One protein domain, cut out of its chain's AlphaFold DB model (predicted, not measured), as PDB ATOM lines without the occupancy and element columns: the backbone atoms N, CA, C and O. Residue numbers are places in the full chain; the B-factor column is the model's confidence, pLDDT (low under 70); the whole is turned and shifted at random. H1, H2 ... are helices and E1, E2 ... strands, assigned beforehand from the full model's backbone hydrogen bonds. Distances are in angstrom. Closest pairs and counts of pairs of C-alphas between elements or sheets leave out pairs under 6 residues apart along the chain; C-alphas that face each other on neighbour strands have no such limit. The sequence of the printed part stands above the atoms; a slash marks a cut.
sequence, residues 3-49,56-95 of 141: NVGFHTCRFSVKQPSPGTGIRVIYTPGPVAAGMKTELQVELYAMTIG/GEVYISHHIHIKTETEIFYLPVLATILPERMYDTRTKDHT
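Overview. This is residues 3 to 49 and 56 to 95 of the 141 residues of the protein "sperm-associated antigen 17-like" of Salmo salar (UniProt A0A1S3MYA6). Look first for a long two-stranded hairpin, E5 and E6, that makes most of the length; E1 pairs with the part of E5 near the hairpin's turn and E3 with E1, and this four-stranded sheet curls like part of a barrel. The short pair E2 and E4 makes a second, loosely placed layer, only partly over the hairpin, and beyond the hairpin's other end the backbone turns off into H1. You have 87 printed residues, with six named strands and then one named helix, in the order E1 E2 E3 E4 E5 E6 H1; the class is mixed, helices and strands. The larger sheet has the order E3, E1, E5, E6, and both sheets are antiparallel. The whole is loose, with a radius of gyration of the C-alphas of 17.1 A, and elongated, spanning 51 by 30 by 18 A.

Along the chain. Start at C-alpha 9, at (119.251, 112.308, 47.016); from there E1 runs through residues 9 to 14, 16.6 A. Next come E2, residues 22 to 26, 13.4 A, E3, residues 29 to 31, 6.6 A, and E4, residues 39 to 43, 13.2 A. Past the cut, find C-alpha 58 at (112.633, 78.728, 34.016), where E5, residues 58 to 68, begins its 31.5 A. E6, residues 72 to 81, covers 27.8 A. H1, residues 84 to 94, covers 15.7 A and ends at C-alpha 94, (129.704, 75.487, 25.945).

Arrangement. Begin with the strongly twisted sheet, whose edge strands are E3 and E6. The hairpin E5 and E6 is antiparallel at 162 degrees; check N 66 and O 73, 2.8 A. E1 is antiparallel to E5 at 147 degrees, with N 12 and O 67 at 2.8 A. E1's pairing is staggered: residues 9 to 11 pair with E3 and residues 11 to 14 with E5. Between E3 and E1, antiparallel at 130 degrees, N 31 and O 9 are 2.8 A apart. E2 runs on into E3 at 71 degrees across a break of 2 residues. E2 and E4 are antiparallel at 158 degrees, with N 25 and O 40 at 2.8 A. E2 and E5 are near each other, while E4 and E6 are apart. H1 is not on the larger sheet; in its backbone 6 of 7 O i to N i+4 pairs are within hydrogen-bond range.

Size, cuts and confidence. The two C-alphas farthest apart, those of Phe 6 and Arg 85, are 51.1 A from each other. Residues 50 to 55 are not printed, and C-alphas 49 and 56 are 11.3 A apart across that cut. Of the links printed whole, none is long. The B-factor column shows a mean pLDDT of 85.3 for the printed part; it is under 70 at residues 46 to 49, 56 and 88 to 95.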
ATOM      1  N   ASN A   3     125.339 108.410  43.375       95.00
ATOM      2  CA  ASN A   3     124.642 109.666  43.114       95.00
ATOM      3  C   ASN A   3     125.542 110.558  42.241       95.00
ATOM      4  O   ASN A   3     126.618 110.970  42.674       95.00
ATOM      5  N   VAL A   4     125.126 110.804  40.997       94.94
ATOM      6  CA  VAL A   4     125.839 111.663  40.031       94.94
ATOM      7  C   VAL A   4     125.254 113.074  39.935       94.94
ATOM      8  O   VAL A   4     125.758 113.883  39.164       94.94
ATOM      9  N   GLY A   5     124.201 113.372  40.701       92.25
ATOM     10  CA  GLY A   5     123.587 114.692  40.759       92.25
ATOM     11  C   GLY A   5     124.374 115.680  41.621       92.25
ATOM     12  O   GLY A   5     125.382 115.343  42.242       92.25
ATOM     13  N   PHE A   6     123.873 116.914  41.670       94.88
ATOM     14  CA  PHE A   6     124.474 118.007  42.439       94.88
ATOM     15  C   PHE A   6     124.047 118.013  43.917       94.88
ATOM     16  O   PHE A   6     124.796 118.455  44.784       94.88
ATOM     17  N   HIS A   7     122.858 117.485  44.219       95.25
ATOM     18  CA  HIS A   7     122.297 117.453  45.568       95.25
ATOM     19  C   HIS A   7     122.311 116.050  46.174       95.25
ATOM     20  O   HIS A   7     122.364 115.035  45.474       95.25
ATOM     21  N   THR A   8     122.229 115.996  47.503       95.62
ATOM     22  CA  THR A   8     121.915 114.766  48.232       95.62
ATOM     23  C   THR A   8     120.558 114.239  47.785       95.62
ATOM     24  O   THR A   8     119.598 114.998  47.731       95.62
ATOM     25  N   CYS A   9     120.473 112.943  47.498       94.62
ATOM     26  CA  CYS A   9     119.251 112.308  47.016       94.62
ATOM     27  C   CYS A   9     118.888 111.120  47.904       94.62
ATOM     28  O   CYS A   9     119.752 110.309  48.247       94.62
ATOM     29  N   ARG A  10     117.615 111.001  48.284       95.56
ATOM     30  CA  ARG A  10     117.093 109.808  48.956       95.56
ATOM     31  C   ARG A  10     116.551 108.826  47.931       95.56
ATOM     32  O   ARG A  10     115.938 109.217  46.941       95.56
ATOM     33  N   PHE A  11     116.732 107.539  48.205       94.56
ATOM     34  CA  PHE A  11     116.129 106.488  47.397       94.56
ATOM     35  C   PHE A  11     115.519 105.385  48.260       94.56
ATOM     36  O   PHE A  11     115.927 105.136  49.398       94.56
ATOM     37  N   SER A  12     114.533 104.705  47.691       95.38
ATOM     38  CA  SER A  12     113.923 103.508  48.251       95.38
ATOM     39  C   SER A  12     113.698 102.473  47.160       95.38
ATOM     40  O   SER A  12     113.542 102.812  45.989       95.38
ATOM     41  N   VAL A  13     113.674 101.200  47.533       96.50
ATOM     42  CA  VAL A  13     113.378 100.112  46.607       96.50
ATOM     43  C   VAL A  13     112.017  99.538  46.953       96.50
ATOM     44  O   VAL A  13     111.767  99.153  48.096       96.50
ATOM     45  N   LYS A  14     111.125  99.460  45.960       94.88
ATOM     46  CA  LYS A  14     109.905  98.661  46.103       94.88
ATOM     47  C   LYS A  14     110.324  97.199  46.045       94.88
ATOM     48  O   LYS A  14     110.789  96.749  45.000       94.88
ATOM     49  N   GLN A  15     110.155  96.477  47.148       94.38
ATOM     50  CA  GLN A  15     110.554  95.076  47.180       94.38
ATOM     51  C   GLN A  15     109.781  94.260  46.133       94.38
ATOM     52  O   GLN A  15     108.549  94.379  46.074       94.38
ATOM     53  N   PRO A  16     110.479  93.448  45.313       92.75
ATOM     54  CA  PRO A  16     109.841  92.450  44.466       92.75
ATOM     55  C   PRO A  16     108.942  91.528  45.292       92.75
ATOM     56  O   PRO A  16     109.186  91.299  46.481       92.75
ATOM     57  N   SER A  17     107.881  91.000  44.679       89.19
ATOM     58  CA  SER A  17     107.018  90.054  45.384       89.19
ATOM     59  C   SER A  17     107.803  88.775  45.708       89.19
ATOM     60  O   SER A  17     108.596  88.328  44.872       89.19
ATOM     61  N   PRO A  18     107.577  88.133  46.873       83.00
ATOM     62  CA  PRO A  18     108.300  86.915  47.250       83.00
ATOM     63  C   PRO A  18     108.224  85.794  46.201       83.00
ATOM     64  O   PRO A  18     109.179  85.043  46.038       83.00
ATOM     65  N   GLY A  19     107.124  85.720  45.439       80.69
ATOM     66  CA  GLY A  19     106.942  84.750  44.352       80.69
ATOM     67  C   GLY A  19     107.893  84.920  43.159       80.69
ATOM     68  O   GLY A  19     108.014  83.999  42.365       80.69
ATOM     69  N   THR A  20     108.592  86.055  43.034       84.75
ATOM     70  CA  THR A  20     109.655  86.228  42.022       84.75
ATOM     71  C   THR A  20     110.952  85.508  42.388       84.75
ATOM     72  O   THR A  20     111.839  85.391  41.549       84.75
ATOM     73  N   GLY A  21     111.109  85.093  43.651       86.25
ATOM     74  CA  GLY A  21     112.382  84.617  44.186       86.25
ATOM     75  C   GLY A  21     113.440  85.717  44.336       86.25
ATOM     76  O   GLY A  21     114.548  85.423  44.770       86.25
ATOM     77  N   ILE A  22     113.144  86.980  44.017       90.62
ATOM     78  CA  ILE A  22     114.112  88.081  44.087       90.62
ATOM     79  C   ILE A  22     113.957  88.826  45.413       90.62
ATOM     80  O   ILE A  22     112.852  89.183  45.824       90.62
ATOM     81  N   ARG A  23     115.082  89.129  46.065       92.56
ATOM     82  CA  ARG A  23     115.150  89.992  47.246       92.56
ATOM     83  C   ARG A  23     116.196  91.076  47.046       92.56
ATOM     84  O   ARG A  23     117.291  90.800  46.567       92.56
ATOM     85  N   VAL A  24     115.879  92.300  47.462       95.38
ATOM     86  CA  VAL A  24     116.832  93.411  47.441       95.38
ATOM     87  C   VAL A  24     117.206  93.796  48.867       95.38
ATOM     88  O   VAL A  24     116.336  94.035  49.705       95.38
ATOM     89  N   ILE A  25     118.503  93.843  49.150       94.94
ATOM     90  CA  ILE A  25     119.076  94.264  50.428       94.94
ATOM     91  C   ILE A  25     119.841  95.561  50.184       94.94
ATOM     92  O   ILE A  25     120.699  95.643  49.305       94.94
ATOM     93  N   TYR A  26     119.499  96.592  50.948       94.88
ATOM     94  CA  TYR A  26     120.134  97.900  50.876       94.88
ATOM     95  C   TYR A  26     119.890  98.673  52.170       94.88
ATOM     96  O   TYR A  26     118.977  98.346  52.931       94.88
ATOM     97  N   THR A  27     120.678  99.719  52.397       91.62
ATOM     98  CA  THR A  27     120.451 100.673  53.486       91.62
ATOM     99  C   THR A  27     119.654 101.864  52.947       91.62
ATOM    100  O   THR A  27     120.187 102.607  52.115       91.62
ATOM    101  N   PRO A  28     118.391 102.069  53.369       88.50
ATOM    102  CA  PRO A  28     117.627 103.250  52.984       88.50
ATOM    103  C   PRO A  28     118.244 104.517  53.571       88.50
ATOM    104  O   PRO A  28     118.710 104.515  54.708       88.50
ATOM    105  N   GLY A  29     118.202 105.618  52.820       87.06
ATOM    106  CA  GLY A  29     118.670 106.905  53.322       87.06
ATOM    107  C   GLY A  29     119.156 107.864  52.235       87.06
ATOM    108  O   GLY A  29     119.084 107.553  51.042       87.06
ATOM    109  N   PRO A  30     119.619 109.056  52.647       93.19
ATOM    110  CA  PRO A  30     120.224 110.027  51.748       93.19
ATOM    111  C   PRO A  30     121.599 109.560  51.256       93.19
ATOM    112  O   PRO A  30     122.420 109.074  52.030       93.19
ATOM    113  N   VAL A  31     121.879 109.783  49.976       95.62
ATOM    114  CA  VAL A  31     123.190 109.589  49.351       95.62
ATOM    115  C   VAL A  31     123.684 110.951  48.883       95.62
ATOM    116  O   VAL A  31     123.075 111.563  48.004       95.62
ATOM    117  N   ALA A  32     124.767 111.448  49.477       96.56
ATOM    118  CA  ALA A  32     125.351 112.729  49.086       96.56
ATOM    119  C   ALA A  32     125.870 112.701  47.635       96.56
ATOM    120  O   ALA A  32     126.183 111.636  47.094       96.56
ATOM    121  N   ALA A  33     125.960 113.874  47.008       96.62
ATOM    122  CA  ALA A  33     126.486 114.023  45.654       96.62
ATOM    123  C   ALA A  33     127.885 113.394  45.529       96.62
ATOM    124  O   ALA A  33     128.738 113.544  46.403       96.62
ATOM    125  N   GLY A  34     128.114 112.630  44.463       96.12
ATOM    126  CA  GLY A  34     129.371 111.923  44.224       96.12
ATOM    127  C   GLY A  34     129.568 110.636  45.038       96.12
ATOM    128  O   GLY A  34     130.438 109.837  44.678       96.12
ATOM    129  N   MET A  35     128.756 110.377  46.069       96.81
ATOM    130  CA  MET A  35     128.893 109.198  46.928       96.81
ATOM    131  C   MET A  35     128.263 107.944  46.318       96.81
ATOM    132  O   MET A  35     127.395 107.997  45.439       96.81
ATOM    133  N   LYS A  36     128.724 106.784  46.795       94.69
ATOM    134  CA  LYS A  36     128.244 105.461  46.389       94.69
ATOM    135  C   LYS A  36     127.531 104.764  47.540       94.69
ATOM    136  O   LYS A  36     127.868 104.961  48.699       94.69
ATOM    137  N   THR A  37     126.578 103.918  47.180       94.38
ATOM    138  CA  THR A  37     125.879 103.001  48.082       94.38
ATOM    139  C   THR A  37     125.732 101.642  47.408       94.38
ATOM    140  O   THR A  37     125.726 101.554  46.171       94.38
ATOM    141  N   GLU A  38     125.621 100.579  48.191       94.25
ATOM    142  CA  GLU A  38     125.456  99.221  47.682       94.25
ATOM    143  C   GLU A  38     123.985  98.817  47.611       94.25
ATOM    144  O   GLU A  38     123.167  99.155  48.465       94.25
ATOM    145  N   LEU A  39     123.664  98.097  46.538       94.06
ATOM    146  CA  LEU A  39     122.379  97.451  46.331       94.06
ATOM    147  C   LEU A  39     122.679  95.978  46.068       94.06
ATOM    148  O   LEU A  39     123.220  95.647  45.012       94.06
ATOM    149  N   GLN A  40     122.379  95.111  47.028       94.62
ATOM    150  CA  GLN A  40     122.569  93.676  46.881       94.62
ATOM    151  C   GLN A  40     121.262  93.052  46.395       94.62
ATOM    152  O   GLN A  40     120.216  93.210  47.020       94.62
ATOM    153  N   VAL A  41     121.327  92.345  45.269       92.50
ATOM    154  CA  VAL A  41     120.195  91.604  44.705       92.50
ATOM    155  C   VAL A  41     120.468  90.122  44.896       92.50
ATOM    156  O   VAL A  41     121.490  89.611  44.446       92.50
ATOM    157  N   GLU A  42     119.561  89.441  45.580       91.38
ATOM    158  CA  GLU A  42     119.606  88.002  45.801       91.38
ATOM    159  C   GLU A  42     118.497  87.329  44.999       91.38
ATOM    160  O   GLU A  42     117.363  87.811  44.971       91.38
ATOM    161  N   LEU A  43     118.832  86.205  44.368       87.56
ATOM    162  CA  LEU A  43     117.893  85.358  43.647       87.56
ATOM    163  C   LEU A  43     117.817  83.989  44.328       87.56
ATOM    164  O   LEU A  43     118.817  83.284  44.452       87.56
ATOM    165  N   TYR A  44     116.613  83.617  44.740       83.19
ATOM    166  CA  TYR A  44     116.260  82.325  45.302       83.19
ATOM    167  C   TYR A  44     115.588  81.479  44.231       83.19
ATOM    168  O   TYR A  44     114.377  81.538  44.027       83.19
ATOM    169  N   ALA A  45     116.399  80.669  43.565       72.81
ATOM    170  CA  ALA A  45     115.946  79.634  42.656       72.81
ATOM    171  C   ALA A  45     115.638  78.356  43.451       72.81
ATOM    172  O   ALA A  45     116.397  77.395  43.428       72.81
ATOM    173  N   MET A  46     114.552  78.363  44.222       65.25
ATOM    174  CA  MET A  46     113.909  77.109  44.621       65.25
ATOM    175  C   MET A  46     112.890  76.811  43.539       65.25
ATOM    176  O   MET A  46     112.205  77.734  43.120       65.25
ATOM    177  N   THR A  47     112.817  75.584  43.045       56.78
ATOM    178  CA  THR A  47     111.898  75.168  41.985       56.78
ATOM    179  C   THR A  47     110.458  75.540  42.351       56.78
ATOM    180  O   THR A  47     109.772  74.833  43.085       56.78
ATOM    181  N   ILE A  48     110.011  76.717  41.905       50.50
ATOM    182  CA  ILE A  48     108.694  77.261  42.228       50.50
ATOM    183  C   ILE A  48     107.693  76.462  41.400       50.50
ATOM    184  O   ILE A  48     107.495  76.743  40.224       50.50
ATOM    185  N   GLY A  49     107.090  75.437  42.001       49.88
ATOM    186  CA  GLY A  49     106.046  74.647  41.345       49.88
ATOM    187  C   GLY A  49     106.533  73.716  40.236       49.88
ATOM    188  O   GLY A  49     105.726  73.327  39.394       49.88
ATOM    189  N   GLY A  56     111.549  71.562  32.553       65.69
ATOM    190  CA  GLY A  56     111.817  72.825  31.859       65.69
ATOM    191  C   GLY A  56     112.830  73.757  32.527       65.69
ATOM    192  O   GLY A  56     112.940  73.825  33.751       65.69
ATOM    193  N   GLU A  57     113.518  74.547  31.698       77.06
ATOM    194  CA  GLU A  57     114.226  75.757  32.129       77.06
ATOM    195  C   GLU A  57     113.208  76.842  32.529       77.06
ATOM    196  O   GLU A  57     112.184  77.016  31.865       77.06
ATOM    197  N   VAL A  58     113.489  77.609  33.585       79.56
ATOM    198  CA  VAL A  58     112.633  78.728  34.016       79.56
ATOM    199  C   VAL A  58     113.302  80.052  33.677       79.56
ATOM    200  O   VAL A  58     114.445  80.298  34.059       79.56
ATOM    201  N   TYR A  59     112.572  80.937  33.005       83.69
ATOM    202  CA  TYR A  59     113.040  82.279  32.672       83.69
ATOM    203  C   TYR A  59     112.496  83.301  33.666       83.69
ATOM    204  O   TYR A  59     111.290  83.404  33.885       83.69
ATOM    205  N   ILE A  60     113.394  84.091  34.240       85.00
ATOM    206  CA  ILE A  60     113.072  85.243  35.069       85.00
ATOM    207  C   ILE A  60     113.308  86.500  34.250       85.00
ATOM    208  O   ILE A  60     114.409  86.737  33.755       85.00
ATOM    209  N   SER A  61     112.270  87.325  34.174       90.75
ATOM    210  CA  SER A  61     112.345  88.697  33.695       90.75
ATOM    211  C   SER A  61     111.595  89.584  34.676       90.75
ATOM    212  O   SER A  61     110.381  89.462  34.848       90.75
ATOM    213  N   HIS A  62     112.330  90.432  35.388       91.81
ATOM    214  CA  HIS A  62     111.755  91.328  36.381       91.81
ATOM    215  C   HIS A  62     112.476  92.671  36.390       91.81
ATOM    216  O   HIS A  62     113.686  92.731  36.202       91.81
ATOM    217  N   HIS A  63     111.756  93.754  36.670       96.00
ATOM    218  CA  HIS A  63     112.354  95.069  36.871       96.00
ATOM    219  C   HIS A  63     112.270  95.456  38.346       96.00
ATOM    220  O   HIS A  63     111.184  95.576  38.905       96.00
ATOM    221  N   ILE A  64     113.417  95.690  38.980       96.56
ATOM    222  CA  ILE A  64     113.468  96.260  40.329       96.56
ATOM    223  C   ILE A  64     113.218  97.762  40.218       96.56
ATOM    224  O   ILE A  64     113.914  98.459  39.478       96.56
ATOM    225  N   HIS A  65     112.239  98.266  40.971       96.62
ATOM    226  CA  HIS A  65     111.888  99.684  40.971       96.62
ATOM    227  C   HIS A  65     112.662 100.408  42.076       96.62
ATOM    228  O   HIS A  65     112.379 100.232  43.266       96.62
ATOM    229  N   ILE A  66     113.606 101.252  41.674       95.88
ATOM    230  CA  ILE A  66     114.377 102.125  42.556       95.88
ATOM    231  C   ILE A  66     113.747 103.513  42.472       95.88
ATOM    232  O   ILE A  66     113.899 104.223  41.482       95.88
ATOM    233  N   LYS A  67     112.999 103.893  43.502       95.38
ATOM    234  CA  LYS A  67     112.341 105.194  43.592       95.38
ATOM    235  C   LYS A  67     113.293 106.212  44.196       95.38
ATOM    236  O   LYS A  67     113.826 105.978  45.279       95.38
ATOM    237  N   THR A  68     113.450 107.340  43.530       93.44
ATOM    238  CA  THR A  68     114.093 108.542  44.067       93.44
ATOM    239  C   THR A  68     113.043 109.623  44.315       93.44
ATOM    240  O   THR A  68     111.846 109.367  44.186       93.44
ATOM    241  N   GLU A  69     113.475 110.816  44.712       91.44
ATOM    242  CA  GLU A  69     112.583 111.956  44.949       91.44
ATOM    243  C   GLU A  69     111.935 112.478  43.659       91.44
ATOM    244  O   GLU A  69     110.788 112.913  43.686       91.44
ATOM    245  N   THR A  70     112.645 112.406  42.530       90.50
ATOM    246  CA  THR A  70     112.202 112.971  41.246       90.50
ATOM    247  C   THR A  70     111.738 111.916  40.252       90.50
ATOM    248  O   THR A  70     110.876 112.195  39.422       90.50
ATOM    249  N   GLU A  71     112.294 110.706  40.309       93.50
ATOM    250  CA  GLU A  71     112.077 109.688  39.280       93.50
ATOM    251  C   GLU A  71     112.171 108.251  39.806       93.50
ATOM    252  O   GLU A  71     112.634 107.986  40.921       93.50
ATOM    253  N   ILE A  72     111.730 107.298  38.984       95.88
ATOM    254  CA  ILE A  72     111.850 105.864  39.256       95.88
ATOM    255  C   ILE A  72     112.784 105.249  38.218       95.88
ATOM    256  O   ILE A  72     112.502 105.290  37.024       95.88
ATOM    257  N   PHE A  73     113.855 104.617  38.689       94.62
ATOM    258  CA  PHE A  73     114.745 103.814  37.860       94.62
ATOM    259  C   PHE A  73     114.321 102.348  37.867       94.62
ATOM    260  O   PHE A  73     113.942 101.797  38.906       94.62
ATOM    261  N   TYR A  74     114.451 101.700  36.713       96.00
ATOM    262  CA  TYR A  74     114.161 100.283  36.532       96.00
ATOM    263  C   TYR A  74     115.464  99.523  36.308       96.00
ATOM    264  O   TYR A  74     116.129  99.706  35.291       96.00
ATOM    265  N   LEU A  75     115.827  98.660  37.255       95.38
ATOM    266  CA  LEU A  75     116.966  97.757  37.110       95.38
ATOM    267  C   LEU A  75     116.459  96.392  36.615       95.38
ATOM    268  O   LEU A  75     115.804  95.691  37.390       95.38
ATOM    269  N   PRO A  76     116.708  96.008  35.346       94.94
ATOM    270  CA  PRO A  76     116.310  94.701  34.836       94.94
ATOM    271  C   PRO A  76     117.105  93.571  35.501       94.94
ATOM    272  O   PRO A  76     118.325  93.642  35.639       94.94
ATOM    273  N   VAL A  77     116.395  92.508  35.864       92.00
ATOM    274  CA  VAL A  77     116.919  91.221  36.317       92.00
ATOM    275  C   VAL A  77     116.447  90.173  35.318       92.00
ATOM    276  O   VAL A  77     115.256  89.867  35.246       92.00
ATOM    277  N   LEU A  78     117.395  89.651  34.543       90.56
ATOM    278  CA  LEU A  78     117.186  88.592  33.561       90.56
ATOM    279  C   LEU A  78     117.989  87.369  34.003       90.56
ATOM    280  O   LEU A  78     119.193  87.486  34.237       90.56
ATOM    281  N   ALA A  79     117.340  86.215  34.139       86.62
ATOM    282  CA  ALA A  79     118.017  84.976  34.509       86.62
ATOM    283  C   ALA A  79     117.324  83.748  33.911       86.62
ATOM    284  O   ALA A  79     116.108  83.737  33.736       86.62
ATOM    285  N   THR A  80     118.103  82.699  33.662       84.00
ATOM    286  CA  THR A  80     117.601  81.362  33.327       84.00
ATOM    287  C   THR A  80     117.980  80.420  34.461       84.00
ATOM    288  O   THR A  80     119.152  80.324  34.823       84.00
ATOM    289  N   ILE A  81     116.989  79.753  35.042       79.81
ATOM    290  CA  ILE A  81     117.158  78.764  36.102       79.81
ATOM    291  C   ILE A  81     117.051  77.381  35.474       79.81
ATOM    292  O   ILE A  81     116.065  77.070  34.805       79.81
ATOM    293  N   LEU A  82     118.064  76.558  35.725       77.00
ATOM    294  CA  LEU A  82     118.158  75.191  35.230       77.00
ATOM    295  C   LEU A  82     118.141  74.217  36.404       77.00
ATOM    296  O   LEU A  82     118.839  74.464  37.392       77.00
ATOM    297  N   PRO A  83     117.408  73.098  36.297       75.19
ATOM    298  CA  PRO A  83     117.656  71.941  37.141       75.19
ATOM    299  C   PRO A  83     119.099  71.453  36.969       75.19
ATOM    300  O   PRO A  83     119.656  71.525  35.872       75.19
ATOM    301  N   GLU A  84     119.679  70.895  38.030       74.12
ATOM    302  CA  GLU A  84     121.065  70.400  38.051       74.12
ATOM    303  C   GLU A  84     121.372  69.466  36.866       74.12
ATOM    304  O   GLU A  84     122.334  69.686  36.134       74.12
ATOM    305  N   ARG A  85     120.467  68.521  36.570       72.38
ATOM    306  CA  ARG A  85     120.599  67.584  35.438       72.38
ATOM    307  C   ARG A  85     120.736  68.250  34.059       72.38
ATOM    308  O   ARG A  85     121.329  67.661  33.163       72.38
ATOM    309  N   MET A  86     120.183  69.455  33.883       72.12
ATOM    310  CA  MET A  86     120.247  70.233  32.634       72.12
ATOM    311  C   MET A  86     121.420  71.220  32.625       72.12
ATOM    312  O   MET A  86     121.853  71.678  31.567       72.12
ATOM    313  N   TYR A  87     121.944  71.571  33.800       72.06
ATOM    314  CA  TYR A  87     123.113  72.433  33.910       72.06
ATOM    315  C   TYR A  87     124.363  71.738  33.354       72.06
ATOM    316  O   TYR A  87     125.118  72.330  32.578       72.06
ATOM    317  N   ASP A  88     124.548  70.458  33.679       69.81
ATOM    318  CA  ASP A  88     125.711  69.677  33.247       69.81
ATOM    319  C   ASP A  88     125.745  69.430  31.736       69.81
ATOM    320  O   ASP A  88     126.817  69.412  31.131       69.81
ATOM    321  N   THR A  89     124.587  69.250  31.095       67.75
ATOM    322  CA  THR A  89     124.507  69.080  29.637       67.75
ATOM    323  C   THR A  89     124.821  70.392  28.923       67.75
ATOM    324  O   THR A  89     125.694  70.430  28.058       67.75
ATOM    325  N   ARG A  90     124.221  71.503  29.371       64.06
ATOM    326  CA  ARG A  90     124.448  72.831  28.785       64.06
ATOM    327  C   ARG A  90     125.884  73.320  28.957       64.06
ATOM    328  O   ARG A  90     126.423  73.954  28.053       64.06
ATOM    329  N   THR A  91     126.517  73.063  30.099       60.06
ATOM    330  CA  THR A  91     127.912  73.476  30.321       60.06
ATOM    331  C   THR A  91     128.885  72.689  29.450       60.06
ATOM    332  O   THR A  91     129.806  73.297  28.906       60.06
ATOM    333  N   LYS A  92     128.653  71.386  29.228       54.12
ATOM    334  CA  LYS A  92     129.463  70.563  28.313       54.12
ATOM    335  C   LYS A  92     129.428  71.097  26.882       54.12
ATOM    336  O   LYS A  92     130.496  71.262  26.293       54.12
ATOM    337  N   ASP A  93     128.258  71.498  26.387       52.69
ATOM    338  CA  ASP A  93     128.104  72.078  25.042       52.69
ATOM    339  C   ASP A  93     128.850  73.419  24.867       52.69
ATOM    340  O   ASP A  93     129.290  73.757  23.769       52.69
ATOM    341  N   HIS A  94     129.050  74.171  25.956       48.06
ATOM    342  CA  HIS A  94     129.704  75.487  25.945       48.06
ATOM    343  C   HIS A  94     131.188  75.454  26.361       48.06
ATOM    344  O   HIS A  94     131.859  76.486  26.310       48.06
ATOM    345  N   THR A  95     131.750  74.291  26.719       47.81
ATOM    346  CA  THR A  95     133.187  74.171  27.054       47.81
ATOM    347  C   THR A  95     134.134  74.290  25.853       47.81
ATOM    348  O   THR A  95     135.344  74.385  26.041       47.81
TER     349      THR A  95